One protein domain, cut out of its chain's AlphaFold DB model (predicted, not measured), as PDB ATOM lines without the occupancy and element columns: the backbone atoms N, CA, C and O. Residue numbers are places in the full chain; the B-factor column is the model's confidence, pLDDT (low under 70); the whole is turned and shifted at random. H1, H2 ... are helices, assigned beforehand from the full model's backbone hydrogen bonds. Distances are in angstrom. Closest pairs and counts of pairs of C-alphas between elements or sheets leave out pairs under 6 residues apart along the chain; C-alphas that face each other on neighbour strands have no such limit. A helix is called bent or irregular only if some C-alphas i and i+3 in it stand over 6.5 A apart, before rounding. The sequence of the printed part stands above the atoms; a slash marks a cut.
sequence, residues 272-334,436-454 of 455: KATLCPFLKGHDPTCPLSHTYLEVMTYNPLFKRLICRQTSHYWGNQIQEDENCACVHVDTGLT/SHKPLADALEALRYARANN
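What this domain is: This is residues 272 to 334 and 436 to 454 of the 455 residues of an uncharacterized protein of Phytophthora kernoviae (UniProt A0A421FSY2). There is little regular structure here: one long helix, H2, runs along one side of a body of looping chain, and the short helix H1 packs on H2's residues 437 to 445. The unnamed stretches 272 to 291 and 299 to 334 spread to opposite sides. The 82 printed residues include two named helices, H1 then H2, and no named strand; the class is all helix, with 25 residues in named elements. The whole is compact, radius of gyration of the C-alphas 12.6 A, spanning 35 by 28 by 21 A.

How they stand to each other: Start at H2, residues 436 to 453; with its residues 437 to 445 alone it touches H1, residues 292 to 298. Their closest C-alphas, Tyr 292 and Ala 441, are 5.0 A apart. The helices run opposite ways at a steep tilt of 47 degrees. O i to N i+4 pairs within hydrogen-bond range number 2 of 3 in H1 and 13 of 14 in H2.

Where its parts are: Find C-alpha 436 at (154.609, 124.188, 111.853); from there H2 runs 27.5 A to C-alpha 453 at (128.228, 117.864, 116.342). H2 is irregular: C-alphas 436 and 439 are 7.2 A apart. H1, 10.2 A long, begins at C-alpha 292, (143.594, 126.948, 117.124).

The domain as a whole: The farthest C-alphas, Thr 285 and Thr 334, are 36.7 A apart. Residues 335 to 435 are not printed; C-alphas 334 and 436 are 12.0 A apart across this cut, which the link from H1 to H2 crosses. The model's pLDDT is under 70 at residues 279 to 281, 309 to 319, 331 to 334 and 436.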
ATOM      1  N   LYS A 272     143.637 136.979 122.719       84.69
ATOM      2  CA  LYS A 272     143.869 136.167 121.511       84.69
ATOM      3  C   LYS A 272     144.907 135.054 121.701       84.69
ATOM      4  O   LYS A 272     145.034 134.180 120.853       84.69
ATOM      5  N   ALA A 273     145.624 135.038 122.825       83.62
ATOM      6  CA  ALA A 273     146.456 133.906 123.239       83.62
ATOM      7  C   ALA A 273     145.639 132.744 123.850       83.62
ATOM      8  O   ALA A 273     146.229 131.729 124.234       83.62
ATOM      9  N   THR A 274     144.307 132.882 123.909       86.31
ATOM     10  CA  THR A 274     143.351 131.914 124.462       86.31
ATOM     11  C   THR A 274     142.277 131.564 123.428       86.31
ATOM     12  O   THR A 274     141.791 132.433 122.696       86.31
ATOM     13  N   LEU A 275     141.894 130.284 123.370       86.12
ATOM     14  CA  LEU A 275     140.821 129.798 122.503       86.12
ATOM     15  C   LEU A 275     139.450 130.175 123.077       86.12
ATOM     16  O   LEU A 275     139.206 130.042 124.274       86.12
ATOM     17  N   CYS A 276     138.537 130.620 122.221       86.44
ATOM     18  CA  CYS A 276     137.149 130.822 122.608       86.44
ATOM     19  C   CYS A 276     136.449 129.465 122.835       86.44
ATOM     20  O   CYS A 276     136.483 128.633 121.927       86.44
ATOM     21  N   PRO A 277     135.749 129.238 123.966       80.00
ATOM     22  CA  PRO A 277     134.968 128.012 124.180       80.00
ATOM     23  C   PRO A 277     133.704 127.943 123.302       80.00
ATOM     24  O   PRO A 277     133.054 126.903 123.212       80.00
ATOM     25  N   PHE A 278     133.330 129.050 122.653       77.38
ATOM     26  CA  PHE A 278     132.184 129.125 121.756       77.38
ATOM     27  C   PHE A 278     132.602 128.997 120.288       77.38
ATOM     28  O   PHE A 278     133.703 129.382 119.877       77.38
ATOM     29  N   LEU A 279     131.676 128.495 119.468       67.19
ATOM     30  CA  LEU A 279     131.851 128.441 118.021       67.19
ATOM     31  C   LEU A 279     131.961 129.850 117.407       67.19
ATOM     32  O   LEU A 279     131.544 130.871 117.969       67.19
ATOM     33  N   LYS A 280     132.549 129.889 116.211       68.19
ATOM     34  CA  LYS A 280     132.754 131.110 115.430       68.19
ATOM     35  C   LYS A 280     131.415 131.778 115.099       68.19
ATOM     36  O   LYS A 280     130.583 131.175 114.430       68.19
ATOM     37  N   GLY A 281     131.253 133.036 115.515       66.69
ATOM     38  CA  GLY A 281     130.070 133.852 115.212       66.69
ATOM     39  C   GLY A 281     129.074 134.055 116.359       66.69
ATOM     40  O   GLY A 281     128.029 134.645 116.113       66.69
ATOM     41  N   HIS A 282     129.374 133.618 117.589       72.88
ATOM     42  CA  HIS A 282     128.525 133.908 118.757       72.88
ATOM     43  C   HIS A 282     128.466 135.413 119.104       72.88
ATOM     44  O   HIS A 282     127.405 135.913 119.464       72.88
ATOM     45  N   ASP A 283     129.586 136.133 118.973       75.31
ATOM     46  CA  ASP A 283     129.700 137.582 119.179       75.31
ATOM     47  C   ASP A 283     130.815 138.141 118.264       75.31
ATOM     48  O   ASP A 283     131.962 137.690 118.361       75.31
ATOM     49  N   PRO A 284     130.531 139.106 117.362       74.00
ATOM     50  CA  PRO A 284     131.539 139.719 116.489       74.00
ATOM     51  C   PRO A 284     132.548 140.617 117.231       74.00
ATOM     52  O   PRO A 284     133.557 141.004 116.641       74.00
ATOM     53  N   THR A 285     132.296 140.955 118.499       82.06
ATOM     54  CA  THR A 285     133.184 141.741 119.373       82.06
ATOM     55  C   THR A 285     134.023 140.886 120.328       82.06
ATOM     56  O   THR A 285     134.860 141.429 121.052       82.06
ATOM     57  N   CYS A 286     133.854 139.556 120.314       83.06
ATOM     58  CA  CYS A 286     134.570 138.657 121.214       83.06
ATOM     59  C   CYS A 286     136.102 138.790 121.046       83.06
ATOM     60  O   CYS A 286     136.617 138.623 119.935       83.06
ATOM     61  N   PRO A 287     136.855 139.079 122.127       83.81
ATOM     62  CA  PRO A 287     138.290 139.356 122.048       83.81
ATOM     63  C   PRO A 287     139.151 138.084 121.979       83.81
ATOM     64  O   PRO A 287     140.351 138.179 121.722       83.81
ATOM     65  N   LEU A 288     138.559 136.912 122.226       88.06
ATOM     66  CA  LEU A 288     139.225 135.612 122.168       88.06
ATOM     67  C   LEU A 288     139.431 135.164 120.716       88.06
ATOM     68  O   LEU A 288     138.680 135.538 119.813       88.06
ATOM     69  N   SER A 289     140.433 134.320 120.487       87.50
ATOM     70  CA  SER A 289     140.663 133.745 119.162       87.50
ATOM     71  C   SER A 289     139.730 132.565 118.899       87.50
ATOM     72  O   SER A 289     139.451 131.760 119.785       87.50
ATOM     73  N   HIS A 290     139.216 132.465 117.673       88.44
ATOM     74  CA  HIS A 290     138.143 131.520 117.335       88.44
ATOM     75  C   HIS A 290     138.636 130.208 116.721       88.44
ATOM     76  O   HIS A 290     137.841 129.271 116.602       88.44
ATOM     77  N   THR A 291     139.915 130.137 116.339       88.38
ATOM     78  CA  THR A 291     140.552 128.913 115.843       88.38
ATOM     79  C   THR A 291     141.894 128.641 116.515       88.38
ATOM     80  O   THR A 291     142.601 129.574 116.900       88.38
ATOM     81  N   TYR A 292     142.293 127.370 116.593       88.31
ATOM     82  CA  TYR A 292     143.594 126.948 117.124       88.31
ATOM     83  C   TYR A 292     144.763 127.642 116.410       88.31
ATOM     84  O   TYR A 292     145.705 128.068 117.068       88.31
ATOM     85  N   LEU A 293     144.689 127.834 115.087       87.69
ATOM     86  CA  LEU A 293     145.725 128.533 114.314       87.69
ATOM     87  C   LEU A 293     145.797 130.040 114.637       87.69
ATOM     88  O   LEU A 293     146.887 130.619 114.636       87.69
ATOM     89  N   GLU A 294     144.659 130.677 114.935       87.38
ATOM     90  CA  GLU A 294     144.633 132.068 115.402       87.38
ATOM     91  C   GLU A 294     145.270 132.159 116.799       87.38
ATOM     92  O   GLU A 294     146.197 132.945 116.983       87.38
ATOM     93  N   VAL A 295     144.891 131.273 117.732       87.94
ATOM     94  CA  VAL A 295     145.503 131.191 119.074       87.94
ATOM     95  C   VAL A 295     147.008 130.964 118.981       87.94
ATOM     96  O   VAL A 295     147.786 131.692 119.593       87.94
ATOM     97  N   MET A 296     147.444 130.006 118.162       85.44
ATOM     98  CA  MET A 296     148.858 129.692 117.947       85.44
ATOM     99  C   MET A 296     149.634 130.851 117.313       85.44
ATOM    100  O   MET A 296     150.853 130.873 117.422       85.44
ATOM    101  N   THR A 297     148.974 131.848 116.711       81.88
ATOM    102  CA  THR A 297     149.630 133.074 116.218       81.88
ATOM    103  C   THR A 297     150.009 134.040 117.346       81.88
ATOM    104  O   THR A 297     150.992 134.770 117.208       81.88
ATOM    105  N   TYR A 298     149.295 134.014 118.476       79.94
ATOM    106  CA  TYR A 298     149.599 134.817 119.671       79.94
ATOM    107  C   TYR A 298     150.303 134.005 120.772       79.94
ATOM    108  O   TYR A 298     151.103 134.551 121.529       79.94
ATOM    109  N   ASN A 299     150.066 132.692 120.813       81.38
ATOM    110  CA  ASN A 299     150.738 131.717 121.667       81.38
ATOM    111  C   ASN A 299     151.255 130.499 120.858       81.38
ATOM    112  O   ASN A 299     150.681 129.413 120.945       81.38
ATOM    113  N   PRO A 300     152.371 130.635 120.116       78.44
ATOM    114  CA  PRO A 300     153.099 129.531 119.466       78.44
ATOM    115  C   PRO A 300     153.559 128.327 120.324       78.44
ATOM    116  O   PRO A 300     154.323 127.495 119.831       78.44
ATOM    117  N   LEU A 301     153.168 128.225 121.603       79.69
ATOM    118  CA  LEU A 301     153.347 127.024 122.435       79.69
ATOM    119  C   LEU A 301     152.013 126.343 122.803       79.69
ATOM    120  O   LEU A 301     152.029 125.257 123.385       79.69
ATOM    121  N   PHE A 302     150.870 126.938 122.445       85.56
ATOM    122  CA  PHE A 302     149.537 126.389 122.695       85.56
ATOM    123  C   PHE A 302     149.378 125.008 122.045       85.56
ATOM    124  O   PHE A 302     149.677 124.830 120.865       85.56
ATOM    125  N   LYS A 303     148.940 124.022 122.838       81.12
ATOM    126  CA  LYS A 303     148.765 122.601 122.474       81.12
ATOM    127  C   LYS A 303     150.020 121.893 121.950       81.12
ATOM    128  O   LYS A 303     149.941 120.778 121.448       81.12
ATOM    129  N   ARG A 304     151.201 122.499 122.109       76.06
ATOM    130  CA  ARG A 304     152.474 121.959 121.605       76.06
ATOM    131  C   ARG A 304     153.181 121.017 122.588       76.06
ATOM    132  O   ARG A 304     154.058 120.256 122.189       76.06
ATOM    133  N   LEU A 305     152.826 121.077 123.870       76.00
ATOM    134  CA  LEU A 305     153.318 120.165 124.903       76.00
ATOM    135  C   LEU A 305     152.195 119.219 125.324       76.00
ATOM    136  O   LEU A 305     151.079 119.676 125.565       76.00
ATOM    137  N   ILE A 306     152.505 117.929 125.457       73.25
ATOM    138  CA  ILE A 306     151.610 116.953 126.093       73.25
ATOM    139  C   ILE A 306     151.423 117.373 127.554       73.25
ATOM    140  O   ILE A 306     152.402 117.674 128.248       73.25
ATOM    141  N   CYS A 307     150.176 117.416 128.014       74.88
ATOM    142  CA  CYS A 307     149.861 117.766 129.389       74.88
ATOM    143  C   CYS A 307     150.423 116.726 130.372       74.88
ATOM    144  O   CYS A 307     150.672 115.570 130.037       74.88
ATOM    145  N   ARG A 308     150.660 117.152 131.616       70.50
ATOM    146  CA  ARG A 308     151.082 116.278 132.729       70.50
ATOM    147  C   ARG A 308     150.352 116.609 134.035       70.50
ATOM    148  O   ARG A 308     150.825 116.280 135.117       70.50
ATOM    149  N   GLN A 309     149.215 117.299 133.939       68.81
ATOM    150  CA  GLN A 309     148.355 117.623 135.077       68.81
ATOM    151  C   GLN A 309     147.354 116.480 135.261       68.81
ATOM    152  O   GLN A 309     146.416 116.349 134.481       68.81
ATOM    153  N   THR A 310     147.563 115.635 136.274       63.72
ATOM    154  CA  THR A 310     146.737 114.436 136.545       63.72
ATOM    155  C   THR A 310     145.245 114.751 136.673       63.72
ATOM    156  O   THR A 310     144.411 113.965 136.230       63.72
ATOM    157  N   SER A 311     144.908 115.947 137.162       66.44
ATOM    158  CA  SER A 311     143.547 116.496 137.220       66.44
ATOM    159  C   SER A 311     142.799 116.517 135.882       66.44
ATOM    160  O   SER A 311     141.574 116.565 135.896       66.44
ATOM    161  N   HIS A 312     143.493 116.494 134.739       65.81
ATOM    162  CA  HIS A 312     142.871 116.496 133.407       65.81
ATOM    163  C   HIS A 312     142.755 115.092 132.789       65.81
ATOM    164  O   HIS A 312     142.127 114.938 131.748       65.81
ATOM    165  N   TYR A 313     143.328 114.066 133.427       56.81
ATOM    166  CA  TYR A 313     143.309 112.679 132.945       56.81
ATOM    167  C   TYR A 313     142.315 111.779 133.693       56.81
ATOM    168  O   TYR A 313     142.066 110.659 133.262       56.81
ATOM    169  N   TRP A 314     141.768 112.235 134.825       46.44
ATOM    170  CA  TRP A 314     140.947 111.423 135.741       46.44
ATOM    171  C   TRP A 314     139.434 111.725 135.665       46.44
ATOM    172  O   TRP A 314     138.672 111.321 136.540       46.44
ATOM    173  N   GLY A 315     138.985 112.448 134.635       44.78
ATOM    174  CA  GLY A 315     137.564 112.670 134.351       44.78
ATOM    175  C   GLY A 315     137.027 111.715 133.282       44.78
ATOM    176  O   GLY A 315     137.762 111.300 132.391       44.78
ATOM    177  N   ASN A 316     135.716 111.445 133.294       40.84
ATOM    178  CA  ASN A 316     135.010 110.633 132.280       40.84
ATOM    179  C   ASN A 316     134.894 111.320 130.895       40.84
ATOM    180  O   ASN A 316     133.947 111.081 130.148       40.84
ATOM    181  N   GLN A 317     135.823 112.213 130.559       49.34
ATOM    182  CA  GLN A 317     135.862 112.970 129.315       49.34
ATOM    183  C   GLN A 317     137.271 112.890 128.731       49.34
ATOM    184  O   GLN A 317     138.141 113.695 129.049       49.34
ATOM    185  N   ILE A 318     137.469 111.926 127.828       53.91
ATOM    186  CA  ILE A 318     138.618 111.877 126.917       53.91
ATOM    187  C   ILE A 318     138.391 112.969 125.858       53.91
ATOM    188  O   ILE A 318     137.991 112.697 124.729       53.91
ATOM    189  N   GLN A 319     138.511 114.231 126.272       64.06
ATOM    190  CA  GLN A 319     138.189 115.401 125.460       64.06
ATOM    191  C   GLN A 319     139.261 116.478 125.605       64.06
ATOM    192  O   GLN A 319     139.831 116.700 126.672       64.06
ATOM    193  N   GLU A 320     139.505 117.181 124.507       74.94
ATOM    194  CA  GLU A 320     140.492 118.247 124.456       74.94
ATOM    195  C   GLU A 320     139.929 119.538 125.078       74.94
ATOM    196  O   GLU A 320     139.224 120.304 124.421       74.94
ATOM    197  N   ASP A 321     140.224 119.775 126.362       76.19
ATOM    198  CA  ASP A 321     139.881 121.030 127.052       76.19
ATOM    199  C   ASP A 321     140.488 122.253 126.339       76.19
ATOM    200  O   ASP A 321     141.699 122.341 126.144       76.19
ATOM    201  N   GLU A 322     139.651 123.227 125.986       75.44
ATOM    202  CA  GLU A 322     140.050 124.440 125.261       75.44
ATOM    203  C   GLU A 322     140.823 125.445 126.139       75.44
ATOM    204  O   GLU A 322     141.523 126.302 125.601       75.44
ATOM    205  N   ASN A 323     140.744 125.327 127.471       77.19
ATOM    206  CA  ASN A 323     141.374 126.252 128.417       77.19
ATOM    207  C   ASN A 323     142.849 125.915 128.700       77.19
ATOM    208  O   ASN A 323     143.667 126.812 128.913       77.19
ATOM    209  N   CYS A 324     143.220 124.633 128.714       80.25
ATOM    210  CA  CYS A 324     144.591 124.210 128.975       80.25
ATOM    211  C   CYS A 324     145.530 124.544 127.805       80.25
ATOM    212  O   CYS A 324     145.277 124.191 126.655       80.25
ATOM    213  N   ALA A 325     146.694 125.128 128.098       83.12
ATOM    214  CA  ALA A 325     147.717 125.405 127.088       83.12
ATOM    215  C   ALA A 325     148.462 124.151 126.568       83.12
ATOM    216  O   ALA A 325     149.237 124.265 125.621       83.12
ATOM    217  N   CYS A 326     148.241 122.976 127.163       81.62
ATOM    218  CA  CYS A 326     148.829 121.692 126.764       81.62
ATOM    219  C   CYS A 326     147.782 120.791 126.085       81.62
ATOM    220  O   CYS A 326     146.587 120.996 126.286       81.62
ATOM    221  N   VAL A 327     148.231 119.819 125.283       78.44
ATOM    222  CA  VAL A 327     147.360 118.840 124.603       78.44
ATOM    223  C   VAL A 327     147.097 117.616 125.483       78.44
ATOM    224  O   VAL A 327     148.004 117.161 126.188       78.44
ATOM    225  N   HIS A 328     145.868 117.099 125.467       77.50
ATOM    226  CA  HIS A 328     145.444 115.923 126.237       77.50
ATOM    227  C   HIS A 328     145.227 114.688 125.356       77.50
ATOM    228  O   HIS A 328     145.506 113.573 125.796       77.50
ATOM    229  N   VAL A 329     144.752 114.892 124.126       71.00
ATOM    230  CA  VAL A 329     144.523 113.841 123.123       71.00
ATOM    231  C   VAL A 329     145.800 113.459 122.367       71.00
ATOM    232  O   VAL A 329     146.661 114.303 122.111       71.00
ATOM    233  N   ASP A 330     145.896 112.201 121.932       73.31
ATOM    234  CA  ASP A 330     146.777 111.868 120.811       73.31
ATOM    235  C   ASP A 330     146.140 112.392 119.511       73.31
ATOM    236  O   ASP A 330     144.929 112.310 119.310       73.31
ATOM    237  N   THR A 331     146.966 112.967 118.641       68.19
ATOM    238  CA  THR A 331     146.560 113.525 117.342       68.19
ATOM    239  C   THR A 331     147.033 112.670 116.165       68.19
ATOM    240  O   THR A 331     146.726 112.999 115.022       68.19
ATOM    241  N   GLY A 332     147.803 111.600 116.412       65.69
ATOM    242  CA  GLY A 332     148.395 110.746 115.376       65.69
ATOM    243  C   GLY A 332     149.474 111.432 114.525       65.69
ATOM    244  O   GLY A 332     149.978 110.840 113.573       65.69
ATOM    245  N   LEU A 333     149.832 112.680 114.843       66.50
ATOM    246  CA  LEU A 333     150.820 113.461 114.106       66.50
ATOM    247  C   LEU A 333     152.238 113.047 114.512       66.50
ATOM    248  O   LEU A 333     152.664 113.287 115.641       66.50
ATOM    249  N   THR A 334     153.010 112.495 113.575       61.25
ATOM    250  CA  THR A 334     154.461 112.347 113.731       61.25
ATOM    251  C   THR A 334     155.126 113.714 113.585       61.25
ATOM    252  O   THR A 334     155.091 114.358 112.536       61.25
ATOM    253  N   SER A 436     154.375 124.947 110.621       69.88
ATOM    254  CA  SER A 436     154.609 124.188 111.853       69.88
ATOM    255  C   SER A 436     153.317 123.888 112.616       69.88
ATOM    256  O   SER A 436     153.229 122.841 113.247       69.88
ATOM    257  N   HIS A 437     152.309 124.765 112.555       80.12
ATOM    258  CA  HIS A 437     151.138 124.674 113.438       80.12
ATOM    259  C   HIS A 437     149.836 124.271 112.745       80.12
ATOM    260  O   HIS A 437     148.950 123.765 113.424       80.12
ATOM    261  N   LYS A 438     149.685 124.447 111.423       82.62
ATOM    262  CA  LYS A 438     148.431 124.100 110.736       82.62
ATOM    263  C   LYS A 438     148.077 122.606 110.814       82.62
ATOM    264  O   LYS A 438     146.908 122.350 111.056       82.62
ATOM    265  N   PRO A 439     149.003 121.630 110.697       81.56
ATOM    266  CA  PRO A 439     148.641 120.214 110.840       81.56
ATOM    267  C   PRO A 439     148.016 119.899 112.206       81.56
ATOM    268  O   PRO A 439     146.987 119.236 112.279       81.56
ATOM    269  N   LEU A 440     148.590 120.456 113.279       83.00
ATOM    270  CA  LEU A 440     148.046 120.360 114.633       83.00
ATOM    271  C   LEU A 440     146.712 121.104 114.760       83.00
ATOM    272  O   LEU A 440     145.748 120.547 115.271       83.00
ATOM    273  N   ALA A 441     146.647 122.354 114.299       87.88
ATOM    274  CA  ALA A 441     145.438 123.162 114.387       87.88
ATOM    275  C   ALA A 441     144.266 122.512 113.640       87.88
ATOM    276  O   ALA A 441     143.178 122.448 114.191       87.88
ATOM    277  N   ASP A 442     144.488 121.980 112.437       84.62
ATOM    278  CA  ASP A 442     143.462 121.297 111.644       84.62
ATOM    279  C   ASP A 442     142.973 120.012 112.335       84.62
ATOM    280  O   ASP A 442     141.768 119.763 112.367       84.62
ATOM    281  N   ALA A 443     143.873 119.227 112.945       82.19
ATOM    282  CA  ALA A 443     143.501 118.044 113.727       82.19
ATOM    283  C   ALA A 443     142.674 118.409 114.977       82.19
ATOM    284  O   ALA A 443     141.668 117.765 115.277       82.19
ATOM    285  N   LEU A 444     143.054 119.478 115.681       85.56
ATOM    286  CA  LEU A 444     142.336 119.955 116.862       85.56
ATOM    287  C   LEU A 444     140.988 120.609 116.504       85.56
ATOM    288  O   LEU A 444     140.009 120.392 117.215       85.56
ATOM    289  N   GLU A 445     140.882 121.343 115.386       87.50
ATOM    290  CA  GLU A 445     139.587 121.813 114.866       87.50
ATOM    291  C   GLU A 445     138.688 120.642 114.454       87.50
ATOM    292  O   GLU A 445     137.487 120.701 114.700       87.50
ATOM    293  N   ALA A 446     139.233 119.569 113.869       82.00
ATOM    294  CA  ALA A 446     138.450 118.384 113.517       82.00
ATOM    295  C   ALA A 446     137.852 117.708 114.764       82.00
ATOM    296  O   ALA A 446     136.658 117.409 114.784       82.00
ATOM    297  N   LEU A 447     138.638 117.553 115.836       78.50
ATOM    298  CA  LEU A 447     138.155 117.044 117.127       78.50
ATOM    299  C   LEU A 447     137.121 117.979 117.772       78.50
ATOM    300  O   LEU A 447     136.084 117.530 118.259       78.50
ATOM    301  N   ARG A 448     137.364 119.294 117.737       80.75
ATOM    302  CA  ARG A 448     136.446 120.322 118.251       80.75
ATOM    303  C   ARG A 448     135.129 120.362 117.469       80.75
ATOM    304  O   ARG A 448     134.070 120.529 118.074       80.75
ATOM    305  N   TYR A 449     135.178 120.149 116.155       80.88
ATOM    306  CA  TYR A 449     134.011 120.013 115.286       80.88
ATOM    307  C   TYR A 449     133.241 118.718 115.567       80.88
ATOM    308  O   TYR A 449     132.024 118.778 115.724       80.88
ATOM    309  N   ALA A 450     133.920 117.573 115.707       74.25
ATOM    310  CA  ALA A 450     133.279 116.309 116.079       74.25
ATOM    311  C   ALA A 450     132.548 116.430 117.428       74.25
ATOM    312  O   ALA A 450     131.343 116.184 117.503       74.25
ATOM    313  N   ARG A 451     133.225 116.968 118.455       74.62
ATOM    314  CA  ARG A 451     132.643 117.280 119.774       74.62
ATOM    315  C   ARG A 451     131.423 118.204 119.676       74.62
ATOM    316  O   ARG A 451     130.454 118.008 120.398       74.62
ATOM    317  N   ALA A 452     131.455 119.210 118.800       74.94
ATOM    318  CA  ALA A 452     130.353 120.161 118.628       74.94
ATOM    319  C   ALA A 452     129.128 119.584 117.889       74.94
ATOM    320  O   ALA A 452     128.041 120.144 118.011       74.94
ATOM    321  N   ASN A 453     129.293 118.491 117.135       74.62
ATOM    322  CA  ASN A 453     128.228 117.864 116.342       74.62
ATOM    323  C   ASN A 453     127.820 116.466 116.857       74.62
ATOM    324  O   ASN A 453     126.854 115.905 116.349       74.62
ATOM    325  N   ASN A 454     128.496 115.938 117.887       74.06
ATOM    326  CA  ASN A 454     128.350 114.570 118.412       74.06
ATOM    327  C   ASN A 454     128.603 113.487 117.340       74.06
ATOM    328  O   ASN A 454     127.778 112.592 117.150       74.06
TER     329      ASN A 454